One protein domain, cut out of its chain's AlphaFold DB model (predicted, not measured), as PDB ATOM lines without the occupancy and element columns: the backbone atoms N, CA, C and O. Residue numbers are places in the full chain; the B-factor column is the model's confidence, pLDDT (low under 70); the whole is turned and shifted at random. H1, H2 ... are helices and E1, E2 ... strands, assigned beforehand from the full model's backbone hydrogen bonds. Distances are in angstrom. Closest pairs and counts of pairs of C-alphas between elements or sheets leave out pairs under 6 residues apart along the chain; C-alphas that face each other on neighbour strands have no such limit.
ATOM      1  N   ALA A 445      74.024  95.674  98.017       85.12
ATOM      2  CA  ALA A 445      73.808  95.435  96.599       85.12
ATOM      3  C   ALA A 445      73.880  93.954  96.252       85.12
ATOM      4  O   ALA A 445      74.634  93.189  96.849       85.12
ATOM      5  N   ALA A 446      73.100  93.579  95.253       84.62
ATOM      6  CA  ALA A 446      73.110  92.287  94.601       84.62
ATOM      7  C   ALA A 446      73.889  92.391  93.296       84.62
ATOM      8  O   ALA A 446      73.686  93.349  92.555       84.62
ATOM      9  N   PHE A 447      74.706  91.393  92.971       82.88
ATOM     10  CA  PHE A 447      75.407  91.308  91.693       82.88
ATOM     11  C   PHE A 447      75.113  89.995  91.003       82.88
ATOM     12  O   PHE A 447      75.023  88.948  91.641       82.88
ATOM     13  N   THR A 448      75.079  90.050  89.681       80.69
ATOM     14  CA  THR A 448      75.263  88.877  88.842       80.69
ATOM     15  C   THR A 448      76.536  89.072  88.038       80.69
ATOM     16  O   THR A 448      76.703  90.073  87.340       80.69
ATOM     17  N   VAL A 449      77.447  88.113  88.167       78.62
ATOM     18  CA  VAL A 449      78.692  88.059  87.404       78.62
ATOM     19  C   VAL A 449      78.641  86.812  86.546       78.62
ATOM     20  O   VAL A 449      78.463  85.714  87.068       78.62
ATOM     21  N   VAL A 450      78.818  86.964  85.241       72.00
ATOM     22  CA  VAL A 450      79.077  85.817  84.371       72.00
ATOM     23  C   VAL A 450      80.579  85.569  84.405       72.00
ATOM     24  O   VAL A 450      81.358  86.499  84.256       72.00
ATOM     25  N   GLN A 451      81.005  84.349  84.711       68.50
ATOM     26  CA  GLN A 451      82.415  83.978  84.673       68.50
ATOM     27  C   GLN A 451      82.529  82.594  84.053       68.50
ATOM     28  O   GLN A 451      81.918  81.644  84.544       68.50
ATOM     29  N   ASP A 452      83.283  82.486  82.958       68.56
ATOM     30  CA  ASP A 452      83.452  81.229  82.215       68.56
ATOM     31  C   ASP A 452      82.108  80.638  81.730       68.56
ATOM     32  O   ASP A 452      81.927  79.421  81.636       68.56
ATOM     33  N   GLY A 453      81.135  81.507  81.431       66.94
ATOM     34  CA  GLY A 453      79.787  81.120  81.003       66.94
ATOM     35  C   GLY A 453      78.859  80.636  82.125       66.94
ATOM     36  O   GLY A 453      77.762  80.162  81.830       66.94
ATOM     37  N   VAL A 454      79.270  80.754  83.392       76.44
ATOM     38  CA  VAL A 454      78.440  80.452  84.567       76.44
ATOM     39  C   VAL A 454      78.071  81.748  85.279       76.44
ATOM     40  O   VAL A 454      78.948  82.529  85.646       76.44
ATOM     41  N   SER A 455      76.775  81.967  85.503       81.12
ATOM     42  CA  SER A 455      76.291  83.077  86.326       81.12
ATOM     43  C   SER A 455      76.515  82.775  87.805       81.12
ATOM     44  O   SER A 455      76.051  81.757  88.316       81.12
ATOM     45  N   LYS A 456      77.214  83.676  88.489       86.44
ATOM     46  CA  LYS A 456      77.340  83.717  89.945       86.44
ATOM     47  C   LYS A 456      76.514  84.872  90.479       86.44
ATOM     48  O   LYS A 456      76.607  85.985  89.957       86.44
ATOM     49  N   HIS A 457      75.758  84.612  91.535       89.00
ATOM     50  CA  HIS A 457      74.960  85.618  92.218       89.00
ATOM     51  C   HIS A 457      75.630  85.975  93.540       89.00
ATOM     52  O   HIS A 457      75.981  85.096  94.327       89.00
ATOM     53  N   LEU A 458      75.864  87.265  93.758       90.31
ATOM     54  CA  LEU A 458      76.652  87.781  94.869       90.31
ATOM     55  C   LEU A 458      75.874  88.861  95.625       90.31
ATOM     56  O   LEU A 458      75.038  89.546  95.043       90.31
ATOM     57  N   ILE A 459      76.189  89.062  96.902       90.94
ATOM     58  CA  ILE A 459      75.649  90.139  97.741       90.94
ATOM     59  C   ILE A 459      76.808  90.882  98.398       90.94
ATOM     60  O   ILE A 459      77.646  90.253  99.040       90.94
ATOM     61  N   LEU A 460      76.839  92.207  98.270       90.81
ATOM     62  CA  LEU A 460      77.736  93.092  99.010       90.81
ATOM     63  C   LEU A 460      77.015  93.528 100.274       90.81
ATOM     64  O   LEU A 460      75.962  94.170 100.212       90.81
ATOM     65  N   THR A 461      77.593  93.159 101.408       90.56
ATOM     66  CA  THR A 461      77.076  93.508 102.727       90.56
ATOM     67  C   THR A 461      77.426  94.954 103.082       90.56
ATOM     68  O   THR A 461      78.370  95.518 102.513       90.56
ATOM     69  N   PRO A 462      76.731  95.572 104.056       87.06
ATOM     70  CA  PRO A 462      77.066  96.921 104.505       87.06
ATOM     71  C   PRO A 462      78.496  97.026 105.059       87.06
ATOM     72  O   PRO A 462      79.115  98.093 104.999       87.06
ATOM     73  N   GLU A 463      79.029  95.927 105.601       88.69
ATOM     74  CA  GLU A 463      80.390  95.813 106.129       88.69
ATOM     75  C   GLU A 463      81.465  95.662 105.036       88.69
ATOM     76  O   GLU A 463      82.655  95.809 105.325       88.69
ATOM     77  N   GLY A 464      81.057  95.417 103.788       88.12
ATOM     78  CA  GLY A 464      81.954  95.292 102.641       88.12
ATOM     79  C   GLY A 464      82.364  93.858 102.309       88.12
ATOM     80  O   GLY A 464      83.292  93.666 101.519       88.12
ATOM     81  N   ASP A 465      81.696  92.862 102.892       91.19
ATOM     82  CA  ASP A 465      81.884  91.456 102.541       91.19
ATOM     83  C   ASP A 465      81.087  91.112 101.279       91.19
ATOM     84  O   ASP A 465      80.028  91.682 101.019       91.19
ATOM     85  N   ILE A 466      81.592  90.166 100.486       92.06
ATOM     86  CA  ILE A 466      80.920  89.678  99.277       92.06
ATOM     87  C   ILE A 466      80.529  88.217  99.502       92.06
ATOM     88  O   ILE A 466      81.394  87.349  99.625       92.06
ATOM     89  N   LEU A 467      79.225  87.958  99.564       92.25
ATOM     90  CA  LEU A 467      78.641  86.639  99.805       92.25
ATOM     91  C   LEU A 467      78.150  86.035  98.491       92.25
ATOM     92  O   LEU A 467      77.424  86.698  97.759       92.25
ATOM     93  N   GLU A 468      78.490  84.779  98.208       91.69
ATOM     94  CA  GLU A 468      77.925  84.036  97.074       91.69
ATOM     95  C   GLU A 468      76.624  83.336  97.485       91.69
ATOM     96  O   GLU A 468      76.553  82.703  98.542       91.69
ATOM     97  N   VAL A 469      75.595  83.451  96.646       90.81
ATOM     98  CA  VAL A 469      74.272  82.852  96.851       90.81
ATOM     99  C   VAL A 469      73.861  81.995  95.656       90.81
ATOM    100  O   VAL A 469      74.350  82.164  94.542       90.81
ATOM    101  N   GLY A 470      72.971  81.029  95.900       86.38
ATOM    102  CA  GLY A 470      72.622  80.005  94.909       86.38
ATOM    103  C   GLY A 470      71.690  80.459  93.781       86.38
ATOM    104  O   GLY A 470      71.531  79.718  92.818       86.38
ATOM    105  N   ASP A 471      71.066  81.631  93.901       88.12
ATOM    106  CA  ASP A 471      70.110  82.177  92.932       88.12
ATOM    107  C   ASP A 471      70.123  83.715  92.995       88.12
ATOM    108  O   ASP A 471      70.716  84.289  93.912       88.12
ATOM    109  N   SER A 472      69.470  84.383  92.046       85.88
ATOM    110  CA  SER A 472      69.403  85.843  91.976       85.88
ATOM    111  C   SER A 472      68.677  86.422  93.201       85.88
ATOM    112  O   SER A 472      67.495  86.125  93.408       85.88
ATOM    113  N   PRO A 473      69.351  87.231  94.040       87.25
ATOM    114  CA  PRO A 473      68.735  87.816  95.222       87.25
ATOM    115  C   PRO A 473      67.793  88.968  94.848       87.25
ATOM    116  O   PRO A 473      68.131  89.843  94.051       87.25
ATOM    117  N   VAL A 474      66.622  88.998  95.479       85.94
ATOM    118  CA  VAL A 474      65.619  90.060  95.332       85.94
ATOM    119  C   VAL A 474      65.375  90.695  96.694       85.94
ATOM    120  O   VAL A 474      64.866  90.036  97.600       85.94
ATOM    121  N   PHE A 475      65.736  91.968  96.851       85.38
ATOM    122  CA  PHE A 475      65.513  92.704  98.097       85.38
ATOM    123  C   PHE A 475      64.038  93.066  98.287       85.38
ATOM    124  O   PHE A 475      63.331  93.381  97.328       85.38
ATOM    125  N   SER A 476      63.586  93.054  99.538       82.44
ATOM    126  CA  SER A 476      62.291  93.610  99.923       82.44
ATOM    127  C   SER A 476      62.294  95.130  99.745       82.44
ATOM    128  O   SER A 476      63.266  95.819 100.061       82.44
ATOM    129  N   SER A 477      61.171  95.663  99.262       71.38
ATOM    130  CA  SER A 477      60.914  97.105  99.198       71.38
ATOM    131  C   SER A 477      60.566  97.714 100.562       71.38
ATOM    132  O   SER A 477      60.657  98.929 100.727       71.38
ATOM    133  N   ASP A 479      61.861  96.368 103.755       79.00
ATOM    134  CA  ASP A 479      63.086  96.303 104.550       79.00
ATOM    135  C   ASP A 479      64.248  95.842 103.669       79.00
ATOM    136  O   ASP A 479      64.334  94.677 103.283       79.00
ATOM    137  N   GLY A 480      65.182  96.756 103.391       77.06
ATOM    138  CA  GLY A 480      66.340  96.492 102.542       77.06
ATOM    139  C   GLY A 480      67.292  95.408 103.066       77.06
ATOM    140  O   GLY A 480      68.183  94.998 102.327       77.06
ATOM    141  N   ARG A 481      67.123  94.933 104.307       84.31
ATOM    142  CA  ARG A 481      67.893  93.815 104.882       84.31
ATOM    143  C   ARG A 481      67.247  92.458 104.652       84.31
ATOM    144  O   ARG A 481      67.878  91.438 104.922       84.31
ATOM    145  N   VAL A 482      65.999  92.417 104.196       88.06
ATOM    146  CA  VAL A 482      65.285  91.178 103.890       88.06
ATOM    147  C   VAL A 482      65.357  90.927 102.388       88.06
ATOM    148  O   VAL A 482      65.120  91.825 101.583       88.06
ATOM    149  N   LEU A 483      65.685  89.699 101.997       90.56
ATOM    150  CA  LEU A 483      65.820  89.304 100.601       90.56
ATOM    151  C   LEU A 483      65.277  87.898 100.352       90.56
ATOM    152  O   LEU A 483      65.291  87.035 101.230       90.56
ATOM    153  N   LYS A 484      64.813  87.667  99.129       90.06
ATOM    154  CA  LYS A 484      64.438  86.356  98.609       90.06
ATOM    155  C   LYS A 484      65.569  85.837  97.722       90.06
ATOM    156  O   LYS A 484      66.074  86.580  96.888       90.06
ATOM    157  N   VAL A 485      65.963  84.580  97.902       89.75
ATOM    158  CA  VAL A 485      66.940  83.871  97.059       89.75
ATOM    159  C   VAL A 485      66.318  82.531  96.673       89.75
ATOM    160  O   VAL A 485      66.139  81.655  97.526       89.75
ATOM    161  N   GLY A 486      65.946  82.378  95.401       87.81
ATOM    162  CA  GLY A 486      65.137  81.243  94.948       87.81
ATOM    163  C   GLY A 486      63.803  81.204  95.698       87.81
ATOM    164  O   GLY A 486      63.113  82.212  95.781       87.81
ATOM    165  N   GLU A 487      63.452  80.072  96.309       87.56
ATOM    166  CA  GLU A 487      62.215  79.918  97.102       87.56
ATOM    167  C   GLU A 487      62.371  80.255  98.594       87.56
ATOM    168  O   GLU A 487      61.437  80.082  99.376       87.56
ATOM    169  N   LYS A 488      63.554  80.711  99.015       90.50
ATOM    170  CA  LYS A 488      63.875  80.961 100.422       90.50
ATOM    171  C   LYS A 488      63.986  82.445 100.720       90.50
ATOM    172  O   LYS A 488      64.379  83.240  99.867       90.50
ATOM    173  N   TYR A 489      63.700  82.794 101.966       92.19
ATOM    174  CA  TYR A 489      63.796  84.153 102.473       92.19
ATOM    175  C   TYR A 489      64.924  84.250 103.487       92.19
ATOM    176  O   TYR A 489      65.111  83.353 104.306       92.19
ATOM    177  N   PHE A 490      65.665  85.347 103.439       92.00
ATOM    178  CA  PHE A 490      66.797  85.598 104.312       92.00
ATOM    179  C   PHE A 490      66.733  87.012 104.867       92.00
ATOM    180  O   PHE A 490      66.271  87.939 104.201       92.00
ATOM    181  N   ARG A 491      67.260  87.181 106.076       91.56
ATOM    182  CA  ARG A 491      67.634  88.478 106.624       91.56
ATOM    183  C   ARG A 491      69.151  88.591 106.676       91.56
ATOM    184  O   ARG A 491      69.822  87.674 107.145       91.56
ATOM    185  N   LEU A 492      69.672  89.718 106.206       89.44
ATOM    186  CA  LEU A 492      71.076  90.080 106.299       89.44
ATOM    187  C   LEU A 492      71.326  90.873 107.587       89.44
ATOM    188  O   LEU A 492      70.859  92.001 107.740       89.44
ATOM    189  N   GLU A 493      72.094  90.289 108.500       86.50
ATOM    190  CA  GLU A 493      72.527  90.931 109.741       86.50
ATOM    191  C   GLU A 493      74.015  90.664 109.967       86.50
ATOM    192  O   GLU A 493      74.457  89.520 109.913       86.50
ATOM    193  N   GLN A 494      74.790  91.723 110.235       82.50
ATOM    194  CA  GLN A 494      76.222  91.632 110.570       82.50
ATOM    195  C   GLN A 494      77.032  90.817 109.542       82.50
ATOM    196  O   GLN A 494      77.834  89.958 109.908       82.50
ATOM    197  N   GLY A 495      76.777  91.043 108.252       81.25
ATOM    198  CA  GLY A 495      77.442  90.325 107.166       81.25
ATOM    199  C   GLY A 495      77.026  88.858 106.976       81.25
ATOM    200  O   GLY A 495      77.662  88.155 106.195       81.25
ATOM    201  N   ALA A 496      75.976  88.375 107.649       87.31
ATOM    202  CA  ALA A 496      75.508  86.994 107.538       87.31
ATOM    203  C   ALA A 496      74.032  86.899 107.128       87.31
ATOM    204  O   ALA A 496      73.190  87.683 107.567       87.31
ATOM    205  N   LEU A 497      73.717  85.899 106.301       90.50
ATOM    206  CA  LEU A 497      72.348  85.562 105.913       90.50
ATOM    207  C   LEU A 497      71.750  84.567 106.907       90.50
ATOM    208  O   LEU A 497      72.264  83.461 107.073       90.50
ATOM    209  N   THR A 498      70.635  84.947 107.522       91.94
ATOM    210  CA  THR A 498      69.830  84.075 108.385       91.94
ATOM    211  C   THR A 498      68.516  83.763 107.682       91.94
ATOM    212  O   THR A 498      67.813  84.684 107.274       91.94
ATOM    213  N   GLU A 499      68.196  82.481 107.501       91.94
ATOM    214  CA  GLU A 499      66.940  82.050 106.868       91.94
ATOM    215  C   GLU A 499      65.737  82.458 107.734       91.94
ATOM    216  O   GLU A 499      65.772  82.326 108.959       91.94
ATOM    217  N   LEU A 500      64.695  82.984 107.092       90.12
ATOM    218  CA  LEU A 500      63.427  83.363 107.711       90.12
ATOM    219  C   LEU A 500      62.355  82.317 107.396       90.12
ATOM    220  O   LEU A 500      62.335  81.739 106.308       90.12
ATOM    221  N   GLU A 501      61.416  82.134 108.321       85.62
ATOM    222  CA  GLU A 501      60.227  81.315 108.086       85.62
ATOM    223  C   GLU A 501      59.284  81.999 107.076       85.62
ATOM    224  O   GLU A 501      59.098  83.220 107.088       85.62
ATOM    225  N   GLY A 502      58.673  81.209 106.187       73.88
ATOM    226  CA  GLY A 502      57.975  81.724 105.000       73.88
ATOM    227  C   GLY A 502      56.790  82.661 105.279       73.88
ATOM    228  O   GLY A 502      56.586  83.611 104.525       73.88
ATOM    229  N   GLU A 503      56.027  82.442 106.358       75.12
ATOM    230  CA  GLU A 503      54.880  83.303 106.712       75.12
ATOM    231  C   GLU A 503      55.313  84.683 107.230       75.12
ATOM    232  O   GLU A 503      54.715  85.690 106.852       75.12
ATOM    233  N   GLU A 504      56.374  84.756 108.043       76.00
ATOM    234  CA  GLU A 504      56.921  86.037 108.518       76.00
ATOM    235  C   GLU A 504      57.567  86.822 107.374       76.00
ATOM    236  O   GLU A 504      57.448  88.046 107.307       76.00
ATOM    237  N   ALA A 505      58.221  86.123 106.443       76.75
ATOM    238  CA  ALA A 505      58.884  86.752 105.313       76.75
ATOM    239  C   ALA A 505      57.904  87.300 104.262       76.75
ATOM    240  O   ALA A 505      58.178  88.340 103.663       76.75
ATOM    241  N   ALA A 506      56.749  86.655 104.058       73.88
ATOM    242  CA  ALA A 506      55.756  87.074 103.066       73.88
ATOM    243  C   ALA A 506      55.246  88.509 103.293       73.88
ATOM    244  O   ALA A 506      55.000  89.229 102.327       73.88
ATOM    245  N   ALA A 507      55.165  88.960 104.549       79.62
ATOM    246  CA  ALA A 507      54.757  90.324 104.887       79.62
ATOM    247  C   ALA A 507      55.708  91.401 104.328       79.62
ATOM    248  O   ALA A 507      55.271  92.506 104.023       79.62
ATOM    249  N   TYR A 508      56.992  91.078 104.144       80.12
ATOM    250  CA  TYR A 508      57.996  91.998 103.596       80.12
ATOM    251  C   TYR A 508      57.959  92.095 102.066       80.12
ATOM    252  O   TYR A 508      58.564  93.002 101.497       80.12
ATOM    253  N   PHE A 509      57.273  91.172 101.391       78.38
ATOM    254  CA  PHE A 509      57.114  91.153  99.932       78.38
ATOM    255  C   PHE A 509      55.662  91.367  99.495       78.38
ATOM    256  O   PHE A 509      55.362  91.281  98.306       78.38
ATOM    257  N   ALA A 510      54.762  91.638 100.442       69.25
ATOM    258  CA  ALA A 510      53.408  92.058 100.135       69.25
ATOM    259  C   ALA A 510      53.435  93.417  99.420       69.25
ATOM    260  O   ALA A 510      54.271  94.272  99.726       69.25
ATOM    261  N   GLU A 511      52.524  93.619  98.465       57.50
ATOM    262  CA  GLU A 511      52.371  94.927  97.830       57.50
ATOM    263  C   GLU A 511      52.083  95.985  98.907       57.50
ATOM    264  O   GLU A 511      51.251  95.745  99.789       57.50
ATOM    265  N   PRO A 512      52.765  97.144  98.876       54.78
ATOM    266  CA  PRO A 512      52.481  98.207  99.823       54.78
ATOM    267  C   PRO A 512      51.020  98.636  99.661       54.78
ATOM    268  O   PRO A 512      50.587  98.968  98.557       54.78
TER     269      PRO A 512
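AT A GLANCE: This is residues 445 to 477 and 479 to 512 of the 533 residues of an uncharacterized protein of Oscillospiraceae bacterium (UniProt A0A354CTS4). Two small twisted antiparallel sheets stand side by side along the longest axis, meeting loosely where strand E4 of the four-stranded sheet comes near E1 and E2 of the three-stranded one. The E1-E2 turn makes one end of that axis, and the short helix H1 with the last printed residues makes the other, H1 packing on the four-stranded sheet. The printed part has 67 residues, with seven named strands and then one named helix, in the order E1 to E7, H1; the sheets run E4-E5-E6-E7 and E1-E2-E3. The class is mostly strand; the whole is compact, with a radius of gyration of the C-alphas of 12.2 A, yet elongated, spanning 37 by 24 by 20 A.

HOW THE PARTS SIT: Start at the larger sheet: E4, residues 473 to 475, is an edge strand, antiparallel to E5, residues 482 to 485, with N 474 and O 484 2.9 A apart, within hydrogen-bond range. E5 forms a hairpin with E6, residues 488 to 493, where N 490 and O 483 are 2.8 A apart. E6 forms a hairpin with the other edge strand, E7, residues 496 to 500, where N 498 and O 491 are 2.9 A apart. E5, E6 and E7 make a meander, each strand the antiparallel neighbour of the one before. H1, residues 502 to 506, is on this sheet at a height of 8.4 A, only just over E6, on which 3 of its 5 C-alphas fall; the closest C-alphas of H1 and E6 are those of Ala 505 and Tyr 489, 6.2 A apart. In H1 every O i to N i+4 pair is within hydrogen-bond range. Now look to the second meander: E1, residues 445 to 451, E2, residues 454 to 460, and E3, residues 466 to 469. In the hairpin of E1 and E2, N 447 and O 458 are 2.8 A apart; in that of E2 and E3, N 459 and O 467 are 2.8 A apart. The closest C-alphas of E1 and E4 are those of Ala 446 and Pro 473, 6.3 A apart. E3 and E4 meet only through their link, and E1 and E6 are apart.

IN THESE COORDINATES: Find C-alpha 488 at (63.875, 80.961, 100.422); from there E6 runs 16.2 A to C-alpha 493. E7 spans 12.6 A, E5 10.1 A, E3 9.8 A, E4 6.5 A and H1 6.1 A. E1 begins at C-alpha 445, at (73.808, 95.435, 96.599), and spans 18.6 A; E2 spans 19.2 A. H1 ends at C-alpha 506, at (55.756, 87.074, 103.066).

THE WHOLE: The two C-alphas farthest apart are those of Asp 452 and Pro 512, at 39.5 A. Residue 478 is not printed, and C-alphas 477 and 479 are 5.8 A apart across this cut, in the link from E4 to E5. Of the links that are printed whole, none is long. The mean pLDDT of the printed part is 83.4; look for values under 70 at residues 451 to 453 and 510 to 512.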